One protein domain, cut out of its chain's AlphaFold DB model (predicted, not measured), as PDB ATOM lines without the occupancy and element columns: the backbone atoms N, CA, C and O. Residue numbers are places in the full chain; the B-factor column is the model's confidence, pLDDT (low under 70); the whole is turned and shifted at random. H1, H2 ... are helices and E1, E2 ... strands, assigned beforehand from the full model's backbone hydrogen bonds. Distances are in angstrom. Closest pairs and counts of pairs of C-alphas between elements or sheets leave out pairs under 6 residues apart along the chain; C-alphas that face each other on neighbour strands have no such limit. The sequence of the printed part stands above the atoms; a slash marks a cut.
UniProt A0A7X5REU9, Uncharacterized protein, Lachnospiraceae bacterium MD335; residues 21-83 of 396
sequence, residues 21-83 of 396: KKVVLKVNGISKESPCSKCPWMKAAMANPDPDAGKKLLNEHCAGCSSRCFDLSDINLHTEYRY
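This is residues 21 to 83 of the 396 residues of an uncharacterized protein of Lachnospiraceae bacterium MD335 (UniProt A0A7X5REU9). A ribbon of two antiparallel strands, E1 and E2, has a helical hairpin, H2 and H3, packed near Leu 25 and Ile 75, with short H1 beyond that end. The 63 printed residues include three named helices and two named strands, in order E1 H1 H2 H3 E2; the class is mixed. The whole is compact, radius of gyration of the C-alphas 11.5 A, but elongated, spanning 39 by 21 by 19 A.

E1, residues 21 to 27, and E2, residues 75 to 82, are antiparallel at 148 degrees; N 24 and O 78 are within hydrogen-bond range, 2.9 A. H3, residues 51 to 62, comes closest to E1 at the C-alphas of Pro 51 and Leu 25, 5.1 A. H2, residues 40 to 46, touches H3 at a shallow tilt of 27 degrees, opposite ways; their closest C-alphas, Ala 45 and Gly 54, are 4.0 A apart. H1, residues 35 to 38, is apart from H3. In H2 and H3 every O i to N i+4 pair is within hydrogen-bond range; H1 is too short for one.

E2 is 21.4 A long, E1 18.7 A, H3 15.9 A. C-alpha 21 is at (36.292, 41.698, 27.543), C-alpha 82 at (34.819, 39.977, 21.691).

The farthest C-alphas, Ser 66 and Tyr 83, are 40.1 A apart. The printed part has no cut. H3 to E2 is a long link. Residues 81 to 83 have pLDDT under 70.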
ATOM      1  N   LYS A  21      36.666  40.313  27.285       72.94
ATOM      2  CA  LYS A  21      36.292  41.698  27.543       72.94
ATOM      3  C   LYS A  21      37.510  42.555  27.250       72.94
ATOM      4  O   LYS A  21      38.578  42.296  27.805       72.94
ATOM      5  N   LYS A  22      37.359  43.548  26.382       75.38
ATOM      6  CA  LYS A  22      38.337  44.618  26.225       75.38
ATOM      7  C   LYS A  22      37.675  45.906  26.680       75.38
ATOM      8  O   LYS A  22      36.662  46.305  26.121       75.38
ATOM      9  N   VAL A  23      38.240  46.540  27.698       81.06
ATOM     10  CA  VAL A  23      37.868  47.915  28.026       81.06
ATOM     11  C   VAL A  23      38.608  48.814  27.045       81.06
ATOM     12  O   VAL A  23      39.806  48.637  26.825       81.06
ATOM     13  N   VAL A  24      37.888  49.717  26.394       86.19
ATOM     14  CA  VAL A  24      38.447  50.704  25.472       86.19
ATOM     15  C   VAL A  24      37.999  52.092  25.887       86.19
ATOM     16  O   VAL A  24      36.905  52.274  26.429       86.19
ATOM     17  N   LEU A  25      38.847  53.075  25.619       89.44
ATOM     18  CA  LEU A  25      38.497  54.473  25.778       89.44
ATOM     19  C   LEU A  25      37.683  54.926  24.564       89.44
ATOM     20  O   LEU A  25      38.077  54.681  23.425       89.44
ATOM     21  N   LYS A  26      36.551  55.585  24.802       90.25
ATOM     22  CA  LYS A  26      35.693  56.143  23.758       90.25
ATOM     23  C   LYS A  26      35.315  57.572  24.122       90.25
ATOM     24  O   LYS A  26      34.974  57.846  25.268       90.25
ATOM     25  N   VAL A  27      35.356  58.461  23.133       89.44
ATOM     26  CA  VAL A  27      34.867  59.837  23.259       89.44
ATOM     27  C   VAL A  27      33.726  60.023  22.271       89.44
ATOM     28  O   VAL A  27      33.908  59.840  21.065       89.44
ATOM     29  N   ASN A  28      32.534  60.307  22.784       86.88
ATOM     30  CA  ASN A  28      31.345  60.509  21.958       86.88
ATOM     31  C   ASN A  28      31.311  61.937  21.375       86.88
ATOM     32  O   ASN A  28      32.027  62.819  21.834       86.88
ATOM     33  N   GLY A  29      30.509  62.156  20.325       80.12
ATOM     34  CA  GLY A  29      30.249  63.501  19.783       80.12
ATOM     35  C   GLY A  29      31.335  64.102  18.877       80.12
ATOM     36  O   GLY A  29      31.166  65.209  18.377       80.12
ATOM     37  N   ILE A  30      32.432  63.389  18.606       83.56
ATOM     38  CA  ILE A  30      33.526  63.897  17.765       83.56
ATOM     39  C   ILE A  30      33.243  63.639  16.276       83.56
ATOM     40  O   ILE A  30      33.130  62.489  15.845       83.56
ATOM     41  N   SER A  31      33.206  64.701  15.463       81.31
ATOM     42  CA  SER A  31      33.189  64.586  13.998       81.31
ATOM     43  C   SER A  31      34.592  64.314  13.431       81.31
ATOM     44  O   SER A  31      35.605  64.708  14.011       81.31
ATOM     45  N   LYS A  32      34.682  63.653  12.266       79.06
ATOM     46  CA  LYS A  32      35.976  63.340  11.621       79.06
ATOM     47  C   LYS A  32      36.774  64.590  11.249       79.06
ATOM     48  O   LYS A  32      38.002  64.539  11.246       79.06
ATOM     49  N   GLU A  33      36.105  65.703  10.966       84.56
ATOM     50  CA  GLU A  33      36.755  66.968  10.611       84.56
ATOM     51  C   GLU A  33      37.131  67.839  11.816       84.56
ATOM     52  O   GLU A  33      37.780  68.868  11.625       84.56
ATOM     53  N   SER A  34      36.768  67.451  13.043       86.56
ATOM     54  CA  SER A  34      36.956  68.316  14.205       86.56
ATOM     55  C   SER A  34      38.435  68.535  14.573       86.56
ATOM     56  O   SER A  34      39.293  67.692  14.293       86.56
ATOM     57  N   PRO A  35      38.767  69.634  15.277       87.94
ATOM     58  CA  PRO A  35      40.116  69.843  15.806       87.94
ATOM     59  C   PRO A  35      40.576  68.692  16.715       87.94
ATOM     60  O   PRO A  35      41.733  68.271  16.668       87.94
ATOM     61  N   CYS A  36      39.660  68.127  17.508       89.75
ATOM     62  CA  CYS A  36      39.967  67.023  18.412       89.75
ATOM     63  C   CYS A  36      40.272  65.712  17.684       89.75
ATOM     64  O   CYS A  36      41.108  64.957  18.173       89.75
ATOM     65  N   SER A  37      39.678  65.444  16.515       85.69
ATOM     66  CA  SER A  37      39.971  64.220  15.751       85.69
ATOM     67  C   SER A  37      41.426  64.173  15.259       85.69
ATOM     68  O   SER A  37      42.016  63.101  15.105       85.69
ATOM     69  N   LYS A  38      42.034  65.348  15.051       88.31
ATOM     70  CA  LYS A  38      43.421  65.517  14.594       88.31
ATOM     71  C   LYS A  38      44.406  65.789  15.738       88.31
ATOM     72  O   LYS A  38      45.611  65.799  15.491       88.31
ATOM     73  N   CYS A  39      43.920  65.967  16.967       91.06
ATOM     74  CA  CYS A  39      44.720  66.341  18.131       91.06
ATOM     75  C   CYS A  39      45.741  65.246  18.525       91.06
ATOM     76  O   CYS A  39      45.358  64.078  18.657       91.06
ATOM     77  N   PRO A  40      47.022  65.594  18.775       91.62
ATOM     78  CA  PRO A  40      48.036  64.641  19.234       91.62
ATOM     79  C   PRO A  40      47.667  63.948  20.550       91.62
ATOM     80  O   PRO A  40      47.820  62.733  20.656       91.62
ATOM     81  N   TRP A  41      47.112  64.689  21.516       91.94
ATOM     82  CA  TRP A  41      46.669  64.136  22.801       91.94
ATOM     83  C   TRP A  41      45.516  63.150  22.633       91.94
ATOM     84  O   TRP A  41      45.511  62.099  23.269       91.94
ATOM     85  N   MET A  42      44.585  63.440  21.716       90.94
ATOM     86  CA  MET A  42      43.510  62.509  21.370       90.94
ATOM     87  C   MET A  42      44.072  61.214  20.790       90.94
ATOM     88  O   MET A  42      43.741  60.130  21.264       90.94
ATOM     89  N   LYS A  43      44.977  61.307  19.809       89.94
ATOM     90  CA  LYS A  43      45.621  60.126  19.217       89.94
ATOM     91  C   LYS A  43      46.392  59.313  20.258       89.94
ATOM     92  O   LYS A  43      46.240  58.096  20.292       89.94
ATOM     93  N   ALA A  44      47.170  59.972  21.116       89.19
ATOM     94  CA  ALA A  44      47.943  59.319  22.169       89.19
ATOM     95  C   ALA A  44      47.045  58.612  23.195       89.19
ATOM     96  O   ALA A  44      47.296  57.458  23.532       89.19
ATOM     97  N   ALA A  45      45.968  59.261  23.646       91.06
ATOM     98  CA  ALA A  45      45.017  58.668  24.581       91.06
ATOM     99  C   ALA A  45      44.274  57.467  23.990       91.06
ATOM    100  O   ALA A  45      44.161  56.435  24.645       91.06
ATOM    101  N   MET A  46      43.789  57.586  22.748       86.06
ATOM    102  CA  MET A  46      43.092  56.501  22.045       86.06
ATOM    103  C   MET A  46      44.011  55.306  21.759       86.06
ATOM    104  O   MET A  46      43.547  54.169  21.719       86.06
ATOM    105  N   ALA A  47      45.307  55.555  21.551       83.25
ATOM    106  CA  ALA A  47      46.313  54.521  21.329       83.25
ATOM    107  C   ALA A  47      46.889  53.938  22.633       83.25
ATOM    108  O   ALA A  47      47.668  52.984  22.569       83.25
ATOM    109  N   ASN A  48      46.538  54.490  23.801       85.00
ATOM    110  CA  ASN A  48      47.100  54.054  25.074       85.00
ATOM    111  C   ASN A  48      46.654  52.608  25.391       85.00
ATOM    112  O   ASN A  48      45.452  52.324  25.374       85.00
ATOM    113  N   PRO A  49      47.590  51.684  25.687       76.81
ATOM    114  CA  PRO A  49      47.254  50.318  26.089       76.81
ATOM    115  C   PRO A  49      46.438  50.238  27.384       76.81
ATOM    116  O   PRO A  49      45.726  49.254  27.581       76.81
ATOM    117  N   ASP A  50      46.553  51.250  28.248       85.88
ATOM    118  CA  ASP A  50      45.770  51.432  29.464       85.88
ATOM    119  C   ASP A  50      44.671  52.496  29.221       85.88
ATOM    120  O   ASP A  50      44.961  53.699  29.171       85.88
ATOM    121  N   PRO A  51      43.398  52.080  29.057       87.94
ATOM    122  CA  PRO A  51      42.277  52.990  28.828       87.94
ATOM    123  C   PRO A  51      42.067  54.008  29.952       87.94
ATOM    124  O   PRO A  51      41.636  55.130  29.677       87.94
ATOM    125  N   ASP A  52      42.364  53.644  31.201       91.56
ATOM    126  CA  ASP A  52      42.241  54.537  32.352       91.56
ATOM    127  C   ASP A  52      43.322  55.622  32.308       91.56
ATOM    128  O   ASP A  52      43.028  56.804  32.512       91.56
ATOM    129  N   ALA A  53      44.558  55.252  31.963       91.88
ATOM    130  CA  ALA A  53      45.631  56.216  31.728       91.88
ATOM    131  C   ALA A  53      45.311  57.141  30.543       91.88
ATOM    132  O   ALA A  53      45.496  58.355  30.638       91.88
ATOM    133  N   GLY A  54      44.760  56.598  29.452       92.19
ATOM    134  CA  GLY A  54      44.273  57.396  28.325       92.19
ATOM    135  C   GLY A  54      43.172  58.381  28.736       92.19
ATOM    136  O   GLY A  54      43.203  59.545  28.336       92.19
ATOM    137  N   LYS A  55      42.222  57.950  29.578       93.19
ATOM    138  CA  LYS A  55      41.150  58.807  30.106       93.19
ATOM    139  C   LYS A  55      41.714  59.954  30.941       93.19
ATOM    140  O   LYS A  55      41.290  61.094  30.758       93.19
ATOM    141  N   LYS A  56      42.663  59.666  31.835       93.88
ATOM    142  CA  LYS A  56      43.345  60.687  32.648       93.88
ATOM    143  C   LYS A  56      44.063  61.710  31.774       93.88
ATOM    144  O   LYS A  56      43.831  62.900  31.944       93.88
ATOM    145  N   LEU A  57      44.814  61.244  30.777       93.44
ATOM    146  CA  LEU A  57      45.524  62.102  29.830       93.44
ATOM    147  C   LEU A  57      44.569  63.070  29.111       93.44
ATOM    148  O   LEU A  57      44.862  64.259  28.999       93.44
ATOM    149  N   LEU A  58      43.396  62.599  28.666       93.56
ATOM    150  CA  LEU A  58      42.395  63.496  28.081       93.56
ATOM    151  C   LEU A  58      41.815  64.470  29.100       93.56
ATOM    152  O   LEU A  58      41.700  65.649  28.788       93.56
ATOM    153  N   ASN A  59      41.467  64.014  30.302       91.62
ATOM    154  CA  ASN A  59      40.932  64.903  31.332       91.62
ATOM    155  C   ASN A  59      41.909  66.038  31.668       91.62
ATOM    156  O   ASN A  59      41.491  67.187  31.757       91.62
ATOM    157  N   GLU A  60      43.202  65.740  31.785       92.38
ATOM    158  CA  GLU A  60      44.242  66.724  32.103       92.38
ATOM    159  C   GLU A  60      44.462  67.722  30.957       92.38
ATOM    160  O   GLU A  60      44.426  68.935  31.164       92.38
ATOM    161  N   HIS A  61      44.632  67.236  29.724       91.62
ATOM    162  CA  HIS A  61      44.990  68.094  28.591       91.62
ATOM    163  C   HIS A  61      43.793  68.757  27.895       91.62
ATOM    164  O   HIS A  61      43.965  69.758  27.197       91.62
ATOM    165  N   CYS A  62      42.577  68.224  28.048       91.75
ATOM    166  CA  CYS A  62      41.377  68.766  27.401       91.75
ATOM    167  C   CYS A  62      40.546  69.680  28.312       91.75
ATOM    168  O   CYS A  62      39.754  70.458  27.780       91.75
ATOM    169  N   ALA A  63      40.730  69.655  29.641       88.44
ATOM    170  CA  ALA A  63      39.951  70.484  30.570       88.44
ATOM    171  C   ALA A  63      40.043  71.992  30.274       88.44
ATOM    172  O   ALA A  63      39.032  72.688  30.339       88.44
ATOM    173  N   GLY A  64      41.226  72.482  29.889       85.19
ATOM    174  CA  GLY A  64      41.466  73.890  29.538       85.19
ATOM    175  C   GLY A  64      41.558  74.177  28.036       85.19
ATOM    176  O   GLY A  64      41.987  75.259  27.646       85.19
ATOM    177  N   CYS A  65      41.230  73.215  27.170       91.44
ATOM    178  CA  CYS A  65      41.442  73.369  25.731       91.44
ATOM    179  C   CYS A  65      40.321  74.197  25.080       91.44
ATOM    180  O   CYS A  65      39.172  73.761  25.029       91.44
ATOM    181  N   SER A  66      40.671  75.351  24.502       88.31
ATOM    182  CA  SER A  66      39.737  76.249  23.799       88.31
ATOM    183  C   SER A  66      39.184  75.681  22.487       88.31
ATOM    184  O   SER A  66      38.148  76.127  22.010       88.31
ATOM    185  N   SER A  67      39.865  74.694  21.898       88.44
ATOM    186  CA  SER A  67      39.462  74.026  20.650       88.44
ATOM    187  C   SER A  67      38.751  72.687  20.885       88.44
ATOM    188  O   SER A  67      38.574  71.907  19.946       88.44
ATOM    189  N   ARG A  68      38.385  72.379  22.139       90.88
ATOM    190  CA  ARG A  68      37.683  71.143  22.500       90.88
ATOM    191  C   ARG A  68      36.271  71.142  21.910       90.88
ATOM    192  O   ARG A  68      35.529  72.100  22.082       90.88
ATOM    193  N   CYS A  69      35.893  70.047  21.254       90.81
ATOM    194  CA  CYS A  69      34.597  69.897  20.582       90.81
ATOM    195  C   CYS A  69      33.684  68.829  21.219       90.81
ATOM    196  O   CYS A  69      32.841  68.261  20.530       90.81
ATOM    197  N   PHE A  70      33.913  68.480  22.485       89.00
ATOM    198  CA  PHE A  70      33.182  67.440  23.221       89.00
ATOM    199  C   PHE A  70      33.212  67.740  24.725       89.00
ATOM    200  O   PHE A  70      34.134  68.412  25.202       89.00
ATOM    201  N   ASP A  71      32.267  67.208  25.496       89.62
ATOM    202  CA  ASP A  71      32.234  67.384  26.946       89.62
ATOM    203  C   ASP A  71      33.113  66.359  27.670       89.62
ATOM    204  O   ASP A  71      33.287  65.235  27.215       89.62
ATOM    205  N   LEU A  72      33.696  66.705  28.824       87.38
ATOM    206  CA  LEU A  72      34.530  65.743  29.566       87.38
ATOM    207  C   LEU A  72      33.713  64.515  30.010       87.38
ATOM    208  O   LEU A  72      34.257  63.417  30.114       87.38
ATOM    209  N   SER A  73      32.397  64.677  30.192       87.69
ATOM    210  CA  SER A  73      31.441  63.585  30.412       87.69
ATOM    211  C   SER A  73      31.315  62.626  29.224       87.69
ATOM    212  O   SER A  73      30.901  61.481  29.407       87.69
ATOM    213  N   ASP A  74      31.710  63.039  28.019       89.94
ATOM    214  CA  ASP A  74      31.726  62.177  26.836       89.94
ATOM    215  C   ASP A  74      32.911  61.204  26.830       89.94
ATOM    216  O   ASP A  74      32.893  60.239  26.058       89.94
ATOM    217  N   ILE A  75      33.909  61.399  27.707       90.69
ATOM    218  CA  ILE A  75      35.063  60.506  27.865       90.69
ATOM    219  C   ILE A  75      34.683  59.302  28.737       90.69
ATOM    220  O   ILE A  75      34.699  59.334  29.976       90.69
ATOM    221  N   ASN A  76      34.403  58.183  28.079       90.50
ATOM    222  CA  ASN A  76      33.873  56.987  28.716       90.50
ATOM    223  C   ASN A  76      34.739  55.758  28.461       90.50
ATOM    224  O   ASN A  76      35.368  55.605  27.414       90.50
ATOM    225  N   LEU A  77      34.729  54.850  29.436       90.12
ATOM    226  CA  LEU A  77      35.261  53.508  29.261       90.12
ATOM    227  C   LEU A  77      34.132  52.611  28.773       90.12
ATOM    228  O   LEU A  77      33.097  52.483  29.425       90.12
ATOM    229  N   HIS A  78      34.327  51.998  27.615       83.38
ATOM    230  CA  HIS A  78      33.376  51.067  27.036       83.38
ATOM    231  C   HIS A  78      33.932  49.648  27.128       83.38
ATOM    232  O   HIS A  78      35.080  49.400  26.767       83.38
ATOM    233  N   THR A  79      33.123  48.707  27.619       79.81
ATOM    234  CA  THR A  79      33.496  47.288  27.607       79.81
ATOM    235  C   THR A  79      33.018  46.660  26.310       79.81
ATOM    236  O   THR A  79      31.831  46.393  26.140       79.81
ATOM    237  N   GLU A  80      33.956  46.383  25.419       72.38
ATOM    238  CA  GLU A  80      33.714  45.587  24.228       72.38
ATOM    239  C   GLU A  80      33.793  44.104  24.581       72.38
ATOM    240  O   GLU A  80      34.795  43.618  25.122       72.38
ATOM    241  N   TYR A  81      32.744  43.362  24.240       64.62
ATOM    242  CA  TYR A  81      32.774  41.908  24.269       64.62
ATOM    243  C   TYR A  81      33.239  41.405  22.907       64.62
ATOM    244  O   TYR A  81      32.643  41.703  21.874       64.62
ATOM    245  N   ARG A  82      34.315  40.627  22.895       65.75
ATOM    246  CA  ARG A  82      34.819  39.977  21.691       65.75
ATOM    247  C   ARG A  82      34.397  38.520  21.665       65.75
ATOM    248  O   ARG A  82      34.522  37.789  22.646       65.75
ATOM    249  N   TYR A  83      34.023  38.109  20.462       69.75
ATOM    250  CA  TYR A  83      33.788  36.748  20.013       69.75
ATOM    251  C   TYR A  83      32.383  36.181  20.214       69.75
ATOM    252  O   TYR A  83      31.626  36.168  19.257       69.75
TER     253      TYR A  83